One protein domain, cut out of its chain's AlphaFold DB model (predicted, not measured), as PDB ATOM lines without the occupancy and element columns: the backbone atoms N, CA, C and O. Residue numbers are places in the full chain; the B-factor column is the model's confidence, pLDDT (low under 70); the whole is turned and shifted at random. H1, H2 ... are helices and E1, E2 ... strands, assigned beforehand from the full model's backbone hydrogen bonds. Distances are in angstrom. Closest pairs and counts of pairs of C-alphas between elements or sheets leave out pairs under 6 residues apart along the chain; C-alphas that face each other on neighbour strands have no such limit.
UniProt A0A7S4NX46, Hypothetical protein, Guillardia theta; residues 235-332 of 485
ATOM      1  N   ASP A 235      53.643  28.074  23.375       92.25
ATOM      2  CA  ASP A 235      54.471  28.824  24.323       92.25
ATOM      3  C   ASP A 235      53.972  30.274  24.508       92.25
ATOM      4  O   ASP A 235      53.591  30.962  23.556       92.25
ATOM      5  N   ARG A 236      53.962  30.744  25.762       92.44
ATOM      6  CA  ARG A 236      53.401  32.049  26.169       92.44
ATOM      7  C   ARG A 236      54.428  33.185  26.221       92.44
ATOM      8  O   ARG A 236      54.110  34.274  26.692       92.44
ATOM      9  N   ARG A 237      55.672  32.933  25.822       88.81
ATOM     10  CA  ARG A 237      56.800  33.877  25.880       88.81
ATOM     11  C   ARG A 237      57.437  34.092  24.511       88.81
ATOM     12  O   ARG A 237      57.932  35.188  24.247       88.81
ATOM     13  N   LYS A 238      57.410  33.084  23.643       92.94
ATOM     14  CA  LYS A 238      58.014  33.119  22.308       92.94
ATOM     15  C   LYS A 238      56.957  33.085  21.205       92.94
ATOM     16  O   LYS A 238      55.851  32.574  21.396       92.94
ATOM     17  N   ALA A 239      57.311  33.648  20.053       96.19
ATOM     18  CA  ALA A 239      56.585  33.369  18.823       96.19
ATOM     19  C   ALA A 239      56.872  31.921  18.390       96.19
ATOM     20  O   ALA A 239      57.951  31.396  18.673       96.19
ATOM     21  N   VAL A 240      55.903  31.272  17.749       96.75
ATOM     22  CA  VAL A 240      56.031  29.889  17.262       96.75
ATOM     23  C   VAL A 240      55.802  29.828  15.762       96.75
ATOM     24  O   VAL A 240      55.227  30.750  15.185       96.75
ATOM     25  N   VAL A 241      56.224  28.729  15.137       96.31
ATOM     26  CA  VAL A 241      56.035  28.496  13.701       96.31
ATOM     27  C   VAL A 241      54.563  28.687  13.315       96.31
ATOM     28  O   VAL A 241      53.645  28.215  13.995       96.31
ATOM     29  N   GLY A 242      54.343  29.436  12.239       94.94
ATOM     30  CA  GLY A 242      53.026  29.782  11.719       94.94
ATOM     31  C   GLY A 242      52.339  30.968  12.402       94.94
ATOM     32  O   GLY A 242      51.280  31.382  11.926       94.94
ATOM     33  N   ASP A 243      52.900  31.548  13.471       97.00
ATOM     34  CA  ASP A 243      52.401  32.823  14.000       97.00
ATOM     35  C   ASP A 243      52.557  33.939  12.959       97.00
ATOM     36  O   ASP A 243      53.518  33.971  12.193       97.00
ATOM     37  N   LEU A 244      51.625  34.891  12.978       95.25
ATOM     38  CA  LEU A 244      51.776  36.150  12.256       95.25
ATOM     39  C   LEU A 244      52.476  37.159  13.164       95.25
ATOM     40  O   LEU A 244      52.054  37.357  14.306       95.25
ATOM     41  N   VAL A 245      53.514  37.827  12.667       94.50
ATOM     42  CA  VAL A 245      54.255  38.853  13.414       94.50
ATOM     43  C   VAL A 245      54.263  40.178  12.669       94.50
ATOM     44  O   VAL A 245      54.429  40.222  11.453       94.50
ATOM     45  N   ALA A 246      54.086  41.278  13.401       92.25
ATOM     46  CA  ALA A 246      54.221  42.611  12.827       92.25
ATOM     47  C   ALA A 246      55.700  43.014  12.750       92.25
ATOM     48  O   ALA A 246      56.403  43.054  13.766       92.25
ATOM     49  N   VAL A 247      56.151  43.372  11.550       89.62
ATOM     50  CA  VAL A 247      57.523  43.801  11.263       89.62
ATOM     51  C   VAL A 247      57.483  45.211  10.688       89.62
ATOM     52  O   VAL A 247      56.791  45.476   9.707       89.62
ATOM     53  N   LYS A 248      58.226  46.141  11.286       84.44
ATOM     54  CA  LYS A 248      58.409  47.475  10.704       84.44
ATOM     55  C   LYS A 248      59.582  47.450   9.732       84.44
ATOM     56  O   LYS A 248      60.662  46.991  10.095       84.44
ATOM     57  N   ARG A 249      59.375  47.962   8.520       81.56
ATOM     58  CA  ARG A 249      60.441  48.237   7.548       81.56
ATOM     59  C   ARG A 249      60.255  49.662   7.043       81.56
ATOM     60  O   ARG A 249      59.233  49.959   6.421       81.56
ATOM     61  N   TYR A 250      61.232  50.523   7.325       81.69
ATOM     62  CA  TYR A 250      61.117  51.971   7.113       81.69
ATOM     63  C   TYR A 250      59.845  52.511   7.801       81.69
ATOM     64  O   TYR A 250      59.565  52.140   8.945       81.69
ATOM     65  N   ASP A 251      59.038  53.304   7.096       77.62
ATOM     66  CA  ASP A 251      57.790  53.883   7.609       77.62
ATOM     67  C   ASP A 251      56.561  52.972   7.450       77.62
ATOM     68  O   ASP A 251      55.442  53.359   7.790       77.62
ATOM     69  N   LYS A 252      56.734  51.743   6.938       78.75
ATOM     70  CA  LYS A 252      55.630  50.810   6.672       78.75
ATOM     71  C   LYS A 252      55.648  49.615   7.622       78.75
ATOM     72  O   LYS A 252      56.696  49.117   8.037       78.75
ATOM     73  N   THR A 253      54.450  49.147   7.968       83.88
ATOM     74  CA  THR A 253      54.259  47.933   8.771       83.88
ATOM     75  C   THR A 253      53.867  46.780   7.856       83.88
ATOM     76  O   THR A 253      52.953  46.904   7.043       83.88
ATOM     77  N   PHE A 254      54.560  45.663   8.016       88.19
ATOM     78  CA  PHE A 254      54.346  44.421   7.295       88.19
ATOM     79  C   PHE A 254      53.936  43.322   8.273       88.19
ATOM     80  O   PHE A 254      54.181  43.425   9.480       88.19
ATOM     81  N   VAL A 255      53.340  42.263   7.742       89.69
ATOM     82  CA  VAL A 255      53.132  41.003   8.453       89.69
ATOM     83  C   VAL A 255      54.018  39.940   7.841       89.69
ATOM     84  O   VAL A 255      54.063  39.794   6.621       89.69
ATOM     85  N   ASP A 256      54.698  39.197   8.700       90.00
ATOM     86  CA  ASP A 256      55.466  38.019   8.319       90.00
ATOM     87  C   ASP A 256      54.905  36.769   9.004       90.00
ATOM     88  O   ASP A 256      54.223  36.870  10.030       90.00
ATOM     89  N   VAL A 257      55.189  35.603   8.429       92.94
ATOM     90  CA  VAL A 257      54.842  34.303   9.007       92.94
ATOM     91  C   VAL A 257      56.098  33.696   9.604       92.94
ATOM     92  O   VAL A 257      57.080  33.489   8.900       92.94
ATOM     93  N   VAL A 258      56.053  33.373  10.891       93.94
ATOM     94  CA  VAL A 258      57.196  32.793  11.603       93.94
ATOM     95  C   VAL A 258      57.517  31.403  11.049       93.94
ATOM     96  O   VAL A 258      56.650  30.525  11.031       93.94
ATOM     97  N   LYS A 259      58.767  31.190  10.639       93.94
ATOM     98  CA  LYS A 259      59.301  29.912  10.142       93.94
ATOM     99  C   LYS A 259      60.157  29.215  11.202       93.94
ATOM    100  O   LYS A 259      60.492  29.793  12.234       93.94
ATOM    101  N   GLU A 260      60.548  27.969  10.942       93.81
ATOM    102  CA  GLU A 260      61.417  27.191  11.842       93.81
ATOM    103  C   GLU A 260      62.764  27.884  12.103       93.81
ATOM    104  O   GLU A 260      63.202  27.976  13.250       93.81
ATOM    105  N   GLU A 261      63.371  28.460  11.062       93.69
ATOM    106  CA  GLU A 261      64.618  29.230  11.156       93.69
ATOM    107  C   GLU A 261      64.506  30.454  12.083       93.69
ATOM    108  O   GLU A 261      65.441  30.767  12.821       93.69
ATOM    109  N   ASP A 262      63.349  31.124  12.099       93.19
ATOM    110  CA  ASP A 262      63.109  32.290  12.951       93.19
ATOM    111  C   ASP A 262      63.021  31.897  14.426       93.19
ATOM    112  O   ASP A 262      63.501  32.629  15.297       93.19
ATOM    113  N   VAL A 263      62.411  30.740  14.704       93.19
ATOM    114  CA  VAL A 263      62.284  30.185  16.057       93.19
ATOM    115  C   VAL A 263      63.641  29.709  16.566       93.19
ATOM    116  O   VAL A 263      64.002  30.043  17.697       93.19
ATOM    117  N   ALA A 264      64.410  28.995  15.736       92.75
ATOM    118  CA  ALA A 264      65.754  28.523  16.077       92.75
ATOM    119  C   ALA A 264      66.708  29.690  16.387       92.75
ATOM    120  O   ALA A 264      67.442  29.647  17.373       92.75
ATOM    121  N   ALA A 265      66.638  30.767  15.601       93.50
ATOM    122  CA  ALA A 265      67.422  31.982  15.819       93.50
ATOM    123  C   ALA A 265      66.835  32.928  16.890       93.50
ATOM    124  O   ALA A 265      67.453  33.940  17.218       93.50
ATOM    125  N   GLY A 266      65.644  32.643  17.432       92.31
ATOM    126  CA  GLY A 266      64.991  33.483  18.439       92.31
ATOM    127  C   GLY A 266      64.644  34.897  17.952       92.31
ATOM    128  O   GLY A 266      64.644  35.829  18.757       92.31
ATOM    129  N   ARG A 267      64.357  35.073  16.653       91.50
ATOM    130  CA  ARG A 267      64.182  36.393  16.009       91.50
ATOM    131  C   ARG A 267      62.966  37.171  16.511       91.50
ATOM    132  O   ARG A 267      62.982  38.400  16.506       91.50
ATOM    133  N   TYR A 268      61.914  36.468  16.935       93.62
ATOM    134  CA  TYR A 268      60.639  37.073  17.313       93.62
ATOM    135  C   TYR A 268      60.190  36.682  18.720       93.62
ATOM    136  O   TYR A 268      60.318  35.539  19.164       93.62
ATOM    137  N   SER A 269      59.580  37.645  19.412       93.50
ATOM    138  CA  SER A 269      58.930  37.431  20.710       93.50
ATOM    139  C   SER A 269      57.406  37.433  20.588       93.50
ATOM    140  O   SER A 269      56.846  37.968  19.630       93.50
ATOM    141  N   ILE A 270      56.710  36.918  21.608       95.25
ATOM    142  CA  ILE A 270      55.238  36.946  21.643       95.25
ATOM    143  C   ILE A 270      54.657  38.373  21.585       95.25
ATOM    144  O   ILE A 270      53.521  38.565  21.160       95.25
ATOM    145  N   ALA A 271      55.434  39.392  21.968       93.06
ATOM    146  CA  ALA A 271      55.007  40.789  21.908       93.06
ATOM    147  C   ALA A 271      54.828  41.307  20.469       93.06
ATOM    148  O   ALA A 271      54.126  42.294  20.265       93.06
ATOM    149  N   GLN A 272      55.440  40.649  19.479       94.50
ATOM    150  CA  GLN A 272      55.291  40.985  18.059       94.50
ATOM    151  C   GLN A 272      54.171  40.195  17.378       94.50
ATOM    152  O   GLN A 272      53.783  40.546  16.264       94.50
ATOM    153  N   VAL A 273      53.646  39.154  18.034       96.88
ATOM    154  CA  VAL A 273      52.594  38.300  17.478       96.88
ATOM    155  C   VAL A 273      51.301  39.095  17.347       96.88
ATOM    156  O   VAL A 273      50.820  39.721  18.300       96.88
ATOM    157  N   VAL A 274      50.723  39.043  16.155       96.19
ATOM    158  CA  VAL A 274      49.450  39.661  15.804       96.19
ATOM    159  C   VAL A 274      48.453  38.607  15.344       96.19
ATOM    160  O   VAL A 274      48.810  37.550  14.839       96.19
ATOM    161  N   LEU A 275      47.174  38.908  15.524       96.44
ATOM    162  CA  LEU A 275      46.065  38.090  15.053       96.44
ATOM    163  C   LEU A 275      45.102  38.964  14.235       96.44
ATOM    164  O   LEU A 275      44.906  40.138  14.590       96.44
ATOM    165  N   PRO A 276      44.481  38.411  13.178       94.44
ATOM    166  CA  PRO A 276      43.596  39.159  12.294       94.44
ATOM    167  C   PRO A 276      42.295  39.539  13.002       94.44
ATOM    168  O   PRO A 276      41.662  38.714  13.664       94.44
ATOM    169  N   VAL A 277      41.854  40.783  12.840       91.94
ATOM    170  CA  VAL A 277      40.510  41.216  13.232       91.94
ATOM    171  C   VAL A 277      39.656  41.284  11.976       91.94
ATOM    172  O   VAL A 277      39.844  42.163  11.139       91.94
ATOM    173  N   PHE A 278      38.699  40.365  11.852       88.25
ATOM    174  CA  PHE A 278      37.828  40.284  10.681       88.25
ATOM    175  C   PHE A 278      37.121  41.618  10.421       88.25
ATOM    176  O   PHE A 278      36.552  42.237  11.328       88.25
ATOM    177  N   ALA A 279      37.148  42.038   9.160       80.38
ATOM    178  CA  ALA A 279      36.539  43.268   8.686       80.38
ATOM    179  C   ALA A 279      35.833  43.011   7.352       80.38
ATOM    180  O   ALA A 279      36.207  42.129   6.582       80.38
ATOM    181  N   ARG A 280      34.778  43.781   7.084       72.19
ATOM    182  CA  ARG A 280      33.970  43.634   5.872       72.19
ATOM    183  C   ARG A 280      34.780  44.020   4.631       72.19
ATOM    184  O   ARG A 280      35.424  45.065   4.637       72.19
ATOM    185  N   ASN A 281      34.655  43.227   3.563       77.69
ATOM    186  CA  ASN A 281      35.309  43.446   2.266       77.69
ATOM    187  C   ASN A 281      36.844  43.543   2.366       77.69
ATOM    188  O   ASN A 281      37.461  44.313   1.635       77.69
ATOM    189  N   LYS A 282      37.448  42.818   3.312       85.12
ATOM    190  CA  LYS A 282      38.901  42.707   3.458       85.12
ATOM    191  C   LYS A 282      39.291  41.243   3.364       85.12
ATOM    192  O   LYS A 282      38.576  40.395   3.903       85.12
ATOM    193  N   LYS A 283      40.428  40.962   2.732       86.81
ATOM    194  CA  LYS A 283      40.988  39.612   2.713       86.81
ATOM    195  C   LYS A 283      41.552  39.258   4.084       86.81
ATOM    196  O   LYS A 283      42.077  40.123   4.795       86.81
ATOM    197  N   LEU A 284      41.421  37.996   4.466       86.38
ATOM    198  CA  LEU A 284      41.887  37.497   5.753       86.38
ATOM    199  C   LEU A 284      43.265  36.864   5.643       86.38
ATOM    200  O   LEU A 284      43.545  36.097   4.729       86.38
ATOM    201  N   LEU A 285      44.097  37.153   6.636       89.31
ATOM    202  CA  LEU A 285      45.389  36.511   6.835       89.31
ATOM    203  C   LEU A 285      45.294  35.687   8.114       89.31
ATOM    204  O   LEU A 285      45.335  36.242   9.213       89.31
ATOM    205  N   PHE A 286      45.126  34.376   7.984       91.56
ATOM    206  CA  PHE A 286      45.135  33.482   9.137       91.56
ATOM    207  C   PHE A 286      46.560  33.047   9.492       91.56
ATOM    208  O   PHE A 286      47.376  32.844   8.590       91.56
ATOM    209  N   PRO A 287      46.861  32.833  10.787       94.19
ATOM    210  CA  PRO A 287      48.069  32.120  11.190       94.19
ATOM    211  C   PRO A 287      48.160  30.744  10.516       94.19
ATOM    212  O   PRO A 287      47.152  30.046  10.380       94.19
ATOM    213  N   LYS A 288      49.368  30.319  10.141       93.06
ATOM    214  CA  LYS A 288      49.637  29.001   9.536       93.06
ATOM    215  C   LYS A 288      49.841  27.909  10.593       93.06
ATOM    216  O   LYS A 288      50.758  27.103  10.508       93.06
ATOM    217  N   ASN A 289      49.011  27.907  11.630       94.56
ATOM    218  CA  ASN A 289      49.063  26.928  12.714       94.56
ATOM    219  C   ASN A 289      47.646  26.548  13.179       94.56
ATOM    220  O   ASN A 289      46.648  26.970  12.581       94.56
ATOM    221  N   ALA A 290      47.533  25.750  14.247       96.12
ATOM    222  CA  ALA A 290      46.248  25.237  14.729       96.12
ATOM    223  C   ALA A 290      45.247  26.351  15.095       96.12
ATOM    224  O   ALA A 290      44.031  26.150  14.992       96.12
ATOM    225  N   VAL A 291      45.734  27.547  15.453       96.75
ATOM    226  CA  VAL A 291      44.895  28.721  15.732       96.75
ATOM    227  C   VAL A 291      44.133  29.153  14.484       96.75
ATOM    228  O   VAL A 291      42.919  29.352  14.554       96.75
ATOM    229  N   GLY A 292      44.821  29.255  13.342       94.62
ATOM    230  CA  GLY A 292      44.205  29.618  12.067       94.62
ATOM    231  C   GLY A 292      43.193  28.575  11.605       94.62
ATOM    232  O   GLY A 292      42.050  28.919  11.313       94.62
ATOM    233  N   SER A 293      43.563  27.292  11.639       94.50
ATOM    234  CA  SER A 293      42.668  26.193  11.242       94.50
ATOM    235  C   SER A 293      41.391  26.143  12.083       94.50
ATOM    236  O   SER A 293      40.293  26.014  11.546       94.50
ATOM    237  N   SER A 294      41.504  26.331  13.400       95.12
ATOM    238  CA  SER A 294      40.335  26.374  14.282       95.12
ATOM    239  C   SER A 294      39.471  27.613  14.074       95.12
ATOM    240  O   SER A 294      38.254  27.526  14.233       95.12
ATOM    241  N   ALA A 295      40.065  28.759  13.732       94.06
ATOM    242  CA  ALA A 295      39.308  29.964  13.419       94.06
ATOM    243  C   ALA A 295      38.499  29.793  12.128       94.06
ATOM    244  O   ALA A 295      37.311  30.115  12.124       94.06
ATOM    245  N   ARG A 296      39.100  29.213  11.077       93.00
ATOM    246  CA  ARG A 296      38.393  28.858   9.834       93.00
ATOM    247  C   ARG A 296      37.221  27.920  10.106       93.00
ATOM    248  O   ARG A 296      36.100  28.226   9.713       93.00
ATOM    249  N   ALA A 297      37.459  26.840  10.854       93.50
ATOM    250  CA  ALA A 297      36.418  25.878  11.207       93.50
ATOM    251  C   ALA A 297      35.259  26.529  11.984       93.50
ATOM    252  O   ALA A 297      34.097  26.266  11.684       93.50
ATOM    253  N   SER A 298      35.553  27.426  12.937       92.38
ATOM    254  CA  SER A 298      34.509  28.167  13.661       92.38
ATOM    255  C   SER A 298      33.685  29.046  12.721       92.38
ATOM    256  O   SER A 298      32.465  29.032  12.803       92.38
ATOM    257  N   LEU A 299      34.325  29.797  11.820       92.31
ATOM    258  CA  LEU A 299      33.610  30.672  10.887       92.31
ATOM    259  C   LEU A 299      32.743  29.879   9.906       92.31
ATOM    260  O   LEU A 299      31.611  30.279   9.643       92.31
ATOM    261  N   GLN A 300      33.245  28.744   9.417       92.62
ATOM    262  CA  GLN A 300      32.493  27.846   8.548       92.62
ATOM    263  C   GLN A 300      31.287  27.237   9.273       92.62
ATOM    264  O   GLN A 300      30.193  27.225   8.714       92.62
ATOM    265  N   ALA A 301      31.457  26.795  10.525       93.00
ATOM    266  CA  ALA A 301      30.355  26.304  11.357       93.00
ATOM    267  C   ALA A 301      29.284  27.383  11.594       93.00
ATOM    268  O   ALA A 301      28.093  27.084  11.650       93.00
ATOM    269  N   ASP A 302      29.697  28.650  11.662       92.00
ATOM    270  CA  ASP A 302      28.805  29.803  11.771       92.00
ATOM    271  C   ASP A 302      28.187  30.236  10.417       92.00
ATOM    272  O   ASP A 302      27.385  31.176  10.379       92.00
ATOM    273  N   GLY A 303      28.511  29.540   9.318       90.12
ATOM    274  CA  GLY A 303      27.994  29.784   7.968       90.12
ATOM    275  C   GLY A 303      28.611  31.000   7.272       90.12
ATOM    276  O   GLY A 303      27.960  31.626   6.436       90.12
ATOM    277  N   LEU A 304      29.834  31.386   7.647       89.81
ATOM    278  CA  LEU A 304      30.518  32.573   7.137       89.81
ATOM    279  C   LEU A 304      31.682  32.193   6.217       89.81
ATOM    280  O   LEU A 304      32.573  31.442   6.608       89.81
ATOM    281  N   SER A 305      31.710  32.780   5.018       80.81
ATOM    282  CA  SER A 305      32.795  32.634   4.041       80.81
ATOM    283  C   SER A 305      33.547  33.949   3.846       80.81
ATOM    284  O   SER A 305      32.928  35.015   3.774       80.81
ATOM    285  N   PHE A 306      34.865  33.876   3.678       79.94
ATOM    286  CA  PHE A 306      35.721  35.035   3.433       79.94
ATOM    287  C   PHE A 306      36.782  34.707   2.384       79.94
ATOM    288  O   PHE A 306      37.196  33.559   2.258       79.94
ATOM    289  N   GLU A 307      37.245  35.728   1.668       81.38
ATOM    290  CA  GLU A 307      38.441  35.610   0.836       81.38
ATOM    291  C   GLU A 307      39.687  35.594   1.730       81.38
ATOM    292  O   GLU A 307      39.859  36.464   2.591       81.38
ATOM    293  N   GLU A 308      40.563  34.618   1.517       81.56
ATOM    294  CA  GLU A 308      41.835  34.491   2.229       81.56
ATOM    295  C   GLU A 308      42.996  34.962   1.345       81.56
ATOM    296  O   GLU A 308      42.958  34.858   0.117       81.56
ATOM    297  N   VAL A 309      44.032  35.516   1.972       77.62
ATOM    298  CA  VAL A 309      45.305  35.799   1.308       77.62
ATOM    299  C   VAL A 309      46.130  34.521   1.277       77.62
ATOM    300  O   VAL A 309      46.381  33.920   2.325       77.62
ATOM    301  N   ASP A 310      46.605  34.146   0.093       73.75
ATOM    302  CA  ASP A 310      47.571  33.064  -0.046       73.75
ATOM    303  C   ASP A 310      48.971  33.537   0.375       73.75
ATOM    304  O   ASP A 310      49.672  34.257  -0.339       73.75
ATOM    305  N   LEU A 311      49.365  33.133   1.580       67.62
ATOM    306  CA  LEU A 311      50.677  33.414   2.148       67.62
ATOM    307  C   LEU A 311      51.765  32.436   1.671       67.62
ATOM    308  O   LEU A 311      52.925  32.645   2.002       67.62
ATOM    309  N   GLU A 312      51.436  31.333   0.990       60.31
ATOM    310  CA  GLU A 312      52.428  30.417   0.386       60.31
ATOM    311  C   GLU A 312      53.047  31.034  -0.877       60.31
ATOM    312  O   GLU A 312      54.255  30.945  -1.088       60.31
ATOM    313  N   ALA A 313      52.244  31.743  -1.675       57.03
ATOM    314  CA  ALA A 313      52.705  32.403  -2.896       57.03
ATOM    315  C   ALA A 313      53.584  33.651  -2.645       57.03
ATOM    316  O   ALA A 313      54.273  34.123  -3.554       57.03
ATOM    317  N   SER A 314      53.586  34.204  -1.425       51.75
ATOM    318  CA  SER A 314      54.323  35.430  -1.091       51.75
ATOM    319  C   SER A 314      55.726  35.130  -0.557       51.75
ATOM    320  O   SER A 314      55.901  34.738   0.594       51.75
ATOM    321  N   LYS A 315      56.762  35.400  -1.363       55.53
ATOM    322  CA  LYS A 315      58.183  35.288  -0.957       55.53
ATOM    323  C   LYS A 315      58.666  36.415  -0.023       55.53
ATOM    324  O   LYS A 315      59.846  36.457   0.319       55.53
ATOM    325  N   ALA A 316      57.792  37.338   0.377       62.62
ATOM    326  CA  ALA A 316      58.134  38.511   1.178       62.62
ATOM    327  C   ALA A 316      57.072  38.810   2.252       62.62
ATOM    328  O   ALA A 316      55.916  38.401   2.093       62.62
ATOM    329  N   PRO A 317      57.432  39.569   3.307       69.31
ATOM    330  CA  PRO A 317      56.461  40.096   4.255       69.31
ATOM    331  C   PRO A 317      55.377  40.896   3.542       69.31
ATOM    332  O   PRO A 317      55.663  41.726   2.675       69.31
ATOM    333  N   PHE A 318      54.133  40.650   3.926       74.25
ATOM    334  CA  PHE A 318      52.959  41.213   3.281       74.25
ATOM    335  C   PHE A 318      52.680  42.632   3.812       74.25
ATOM    336  O   PHE A 318      52.668  42.824   5.033       74.25
ATOM    337  N   PRO A 319      52.466  43.649   2.955       71.94
ATOM    338  CA  PRO A 319      52.159  45.000   3.414       71.94
ATOM    339  C   PRO A 319      50.774  45.053   4.070       71.94
ATOM    340  O   PRO A 319      49.795  44.579   3.505       71.94
ATOM    341  N   LEU A 320      50.659  45.673   5.246       76.69
ATOM    342  CA  LEU A 320      49.345  45.980   5.820       76.69
ATOM    343  C   LEU A 320      48.746  47.201   5.121       76.69
ATOM    344  O   LEU A 320      48.838  48.321   5.623       76.69
ATOM    345  N   ASP A 321      48.178  46.971   3.942       77.81
ATOM    346  CA  ASP A 321      47.402  47.955   3.195       77.81
ATOM    347  C   ASP A 321      45.892  47.811   3.449       77.81
ATOM    348  O   ASP A 321      45.424  46.955   4.205       77.81
ATOM    349  N   ASP A 322      45.105  48.668   2.802       76.88
ATOM    350  CA  ASP A 322      43.654  48.662   2.938       76.88
ATOM    351  C   ASP A 322      42.981  47.442   2.286       76.88
ATOM    352  O   ASP A 322      41.771  47.298   2.414       76.88
ATOM    353  N   SER A 323      43.675  46.541   1.593       80.44
ATOM    354  CA  SER A 323      43.045  45.341   1.021       80.44
ATOM    355  C   SER A 323      42.846  44.225   2.054       80.44
ATOM    356  O   SER A 323      41.964  43.371   1.893       80.44
ATOM    357  N   VAL A 324      43.609  44.255   3.150       83.31
ATOM    358  CA  VAL A 324      43.641  43.193   4.160       83.31
ATOM    359  C   VAL A 324      43.030  43.600   5.490       83.31
ATOM    360  O   VAL A 324      42.832  44.773   5.809       83.31
ATOM    361  N   CYS A 325      42.646  42.595   6.272       83.44
ATOM    362  CA  CYS A 325      42.054  42.825   7.577       83.44
ATOM    363  C   CYS A 325      43.054  43.490   8.540       83.44
ATOM    364  O   CYS A 325      44.245  43.163   8.526       83.44
ATOM    365  N   PRO A 326      42.581  44.374   9.434       89.19
ATOM    366  CA  PRO A 326      43.438  44.980  10.438       89.19
ATOM    367  C   PRO A 326      44.029  43.925  11.377       89.19
ATOM    368  O   PRO A 326      43.353  42.986  11.804       89.19
ATOM    369  N   MET A 327      45.289  44.130  11.749       91.88
ATOM    370  CA  MET A 327      46.006  43.274  12.687       91.88
ATOM    371  C   MET A 327      45.944  43.817  14.102       91.88
ATOM    372  O   MET A 327      46.011  45.025  14.338       91.88
ATOM    373  N   ARG A 328      45.855  42.907  15.070       94.25
ATOM    374  CA  ARG A 328      45.858  43.247  16.489       94.25
ATOM    375  C   ARG A 328      46.884  42.408  17.232       94.25
ATOM    376  O   ARG A 328      46.820  41.184  17.195       94.25
ATOM    377  N   PHE A 329      47.779  43.082  17.948       95.81
ATOM    378  CA  PHE A 329      48.761  42.446  18.825       95.81
ATOM    379  C   PHE A 329      48.090  41.573  19.880       95.81
ATOM    380  O   PHE A 329      47.133  42.016  20.519       95.81
ATOM    381  N   LEU A 330      48.619  40.362  20.066       97.38
ATOM    382  CA  LEU A 330      48.167  39.399  21.068       97.38
ATOM    383  C   LEU A 330      48.440  39.903  22.491       97.38
ATOM    384  O   LEU A 330      47.560  39.841  23.351       97.38
ATOM    385  N   ILE A 331      49.643  40.429  22.719       96.56
ATOM    386  CA  ILE A 331      50.082  40.998  23.995       96.56
ATOM    387  C   ILE A 331      50.199  42.514  23.859       96.56
ATOM    388  O   ILE A 331      50.698  43.025  22.860       96.56
ATOM    389  N   MET A 332      49.735  43.238  24.874       95.81
ATOM    390  CA  MET A 332      49.825  44.692  24.951       95.81
ATOM    391  C   MET A 332      50.565  45.116  26.215       95.81
ATOM    392  O   MET A 332      50.360  44.549  27.286       95.81
TER     393      MET A 332
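AT A GLANCE: This is residues 235 to 332 of the 485 residues of the protein "Hypothetical protein" of Guillardia theta (UniProt A0A7S4NX46). Little of this domain is regular structure: a small antiparallel sheet, E2-E1-E3-E4, curled like part of a barrel, with long loops and two helices off it. Residues 297 to 303, of which 297 to 301 belong to H2, stick out. The 98 printed residues run E1 E2 H1 E3 H2 E4, a mixed class with 36 in named elements. The whole is compact, radius of gyration of the C-alphas 13.3 A, spanning 40 by 30 by 29 A.

IN THESE COORDINATES: E1, 244 to 249, 15.6 A, begins at C-alpha (51.776, 36.150, 12.256); E2 is 252 to 257, 16.7 A; E3 273 to 276; E4 327 to 329, ending at (48.761, 42.446, 18.825). H1 is 260 to 264; H2 290 to 301, 16.3 A.

HOW THE PARTS SIT: Hairpin E1 and E2 has N 247 and O 254 at 2.9 A. N 274 and O 244 of E3 and E1 are 2.8 A apart, N 275 and O 328 of E3 and E4 2.8 A. E2, H1, E3 form a split strand-helix-strand unit, E1 between the strands, crossover right-handed. H1 and H2 are apart, neither on the sheet; every O i to N i+4 pair in both is within hydrogen-bond range.

THE WHOLE: The C-alphas of Tyr 250 and Ala 301 are farthest apart, 40.3 A. The printed part has no cut; links E3 to H2 and H2 to E4 are long. Residues 311 to 317 have pLDDT under 70.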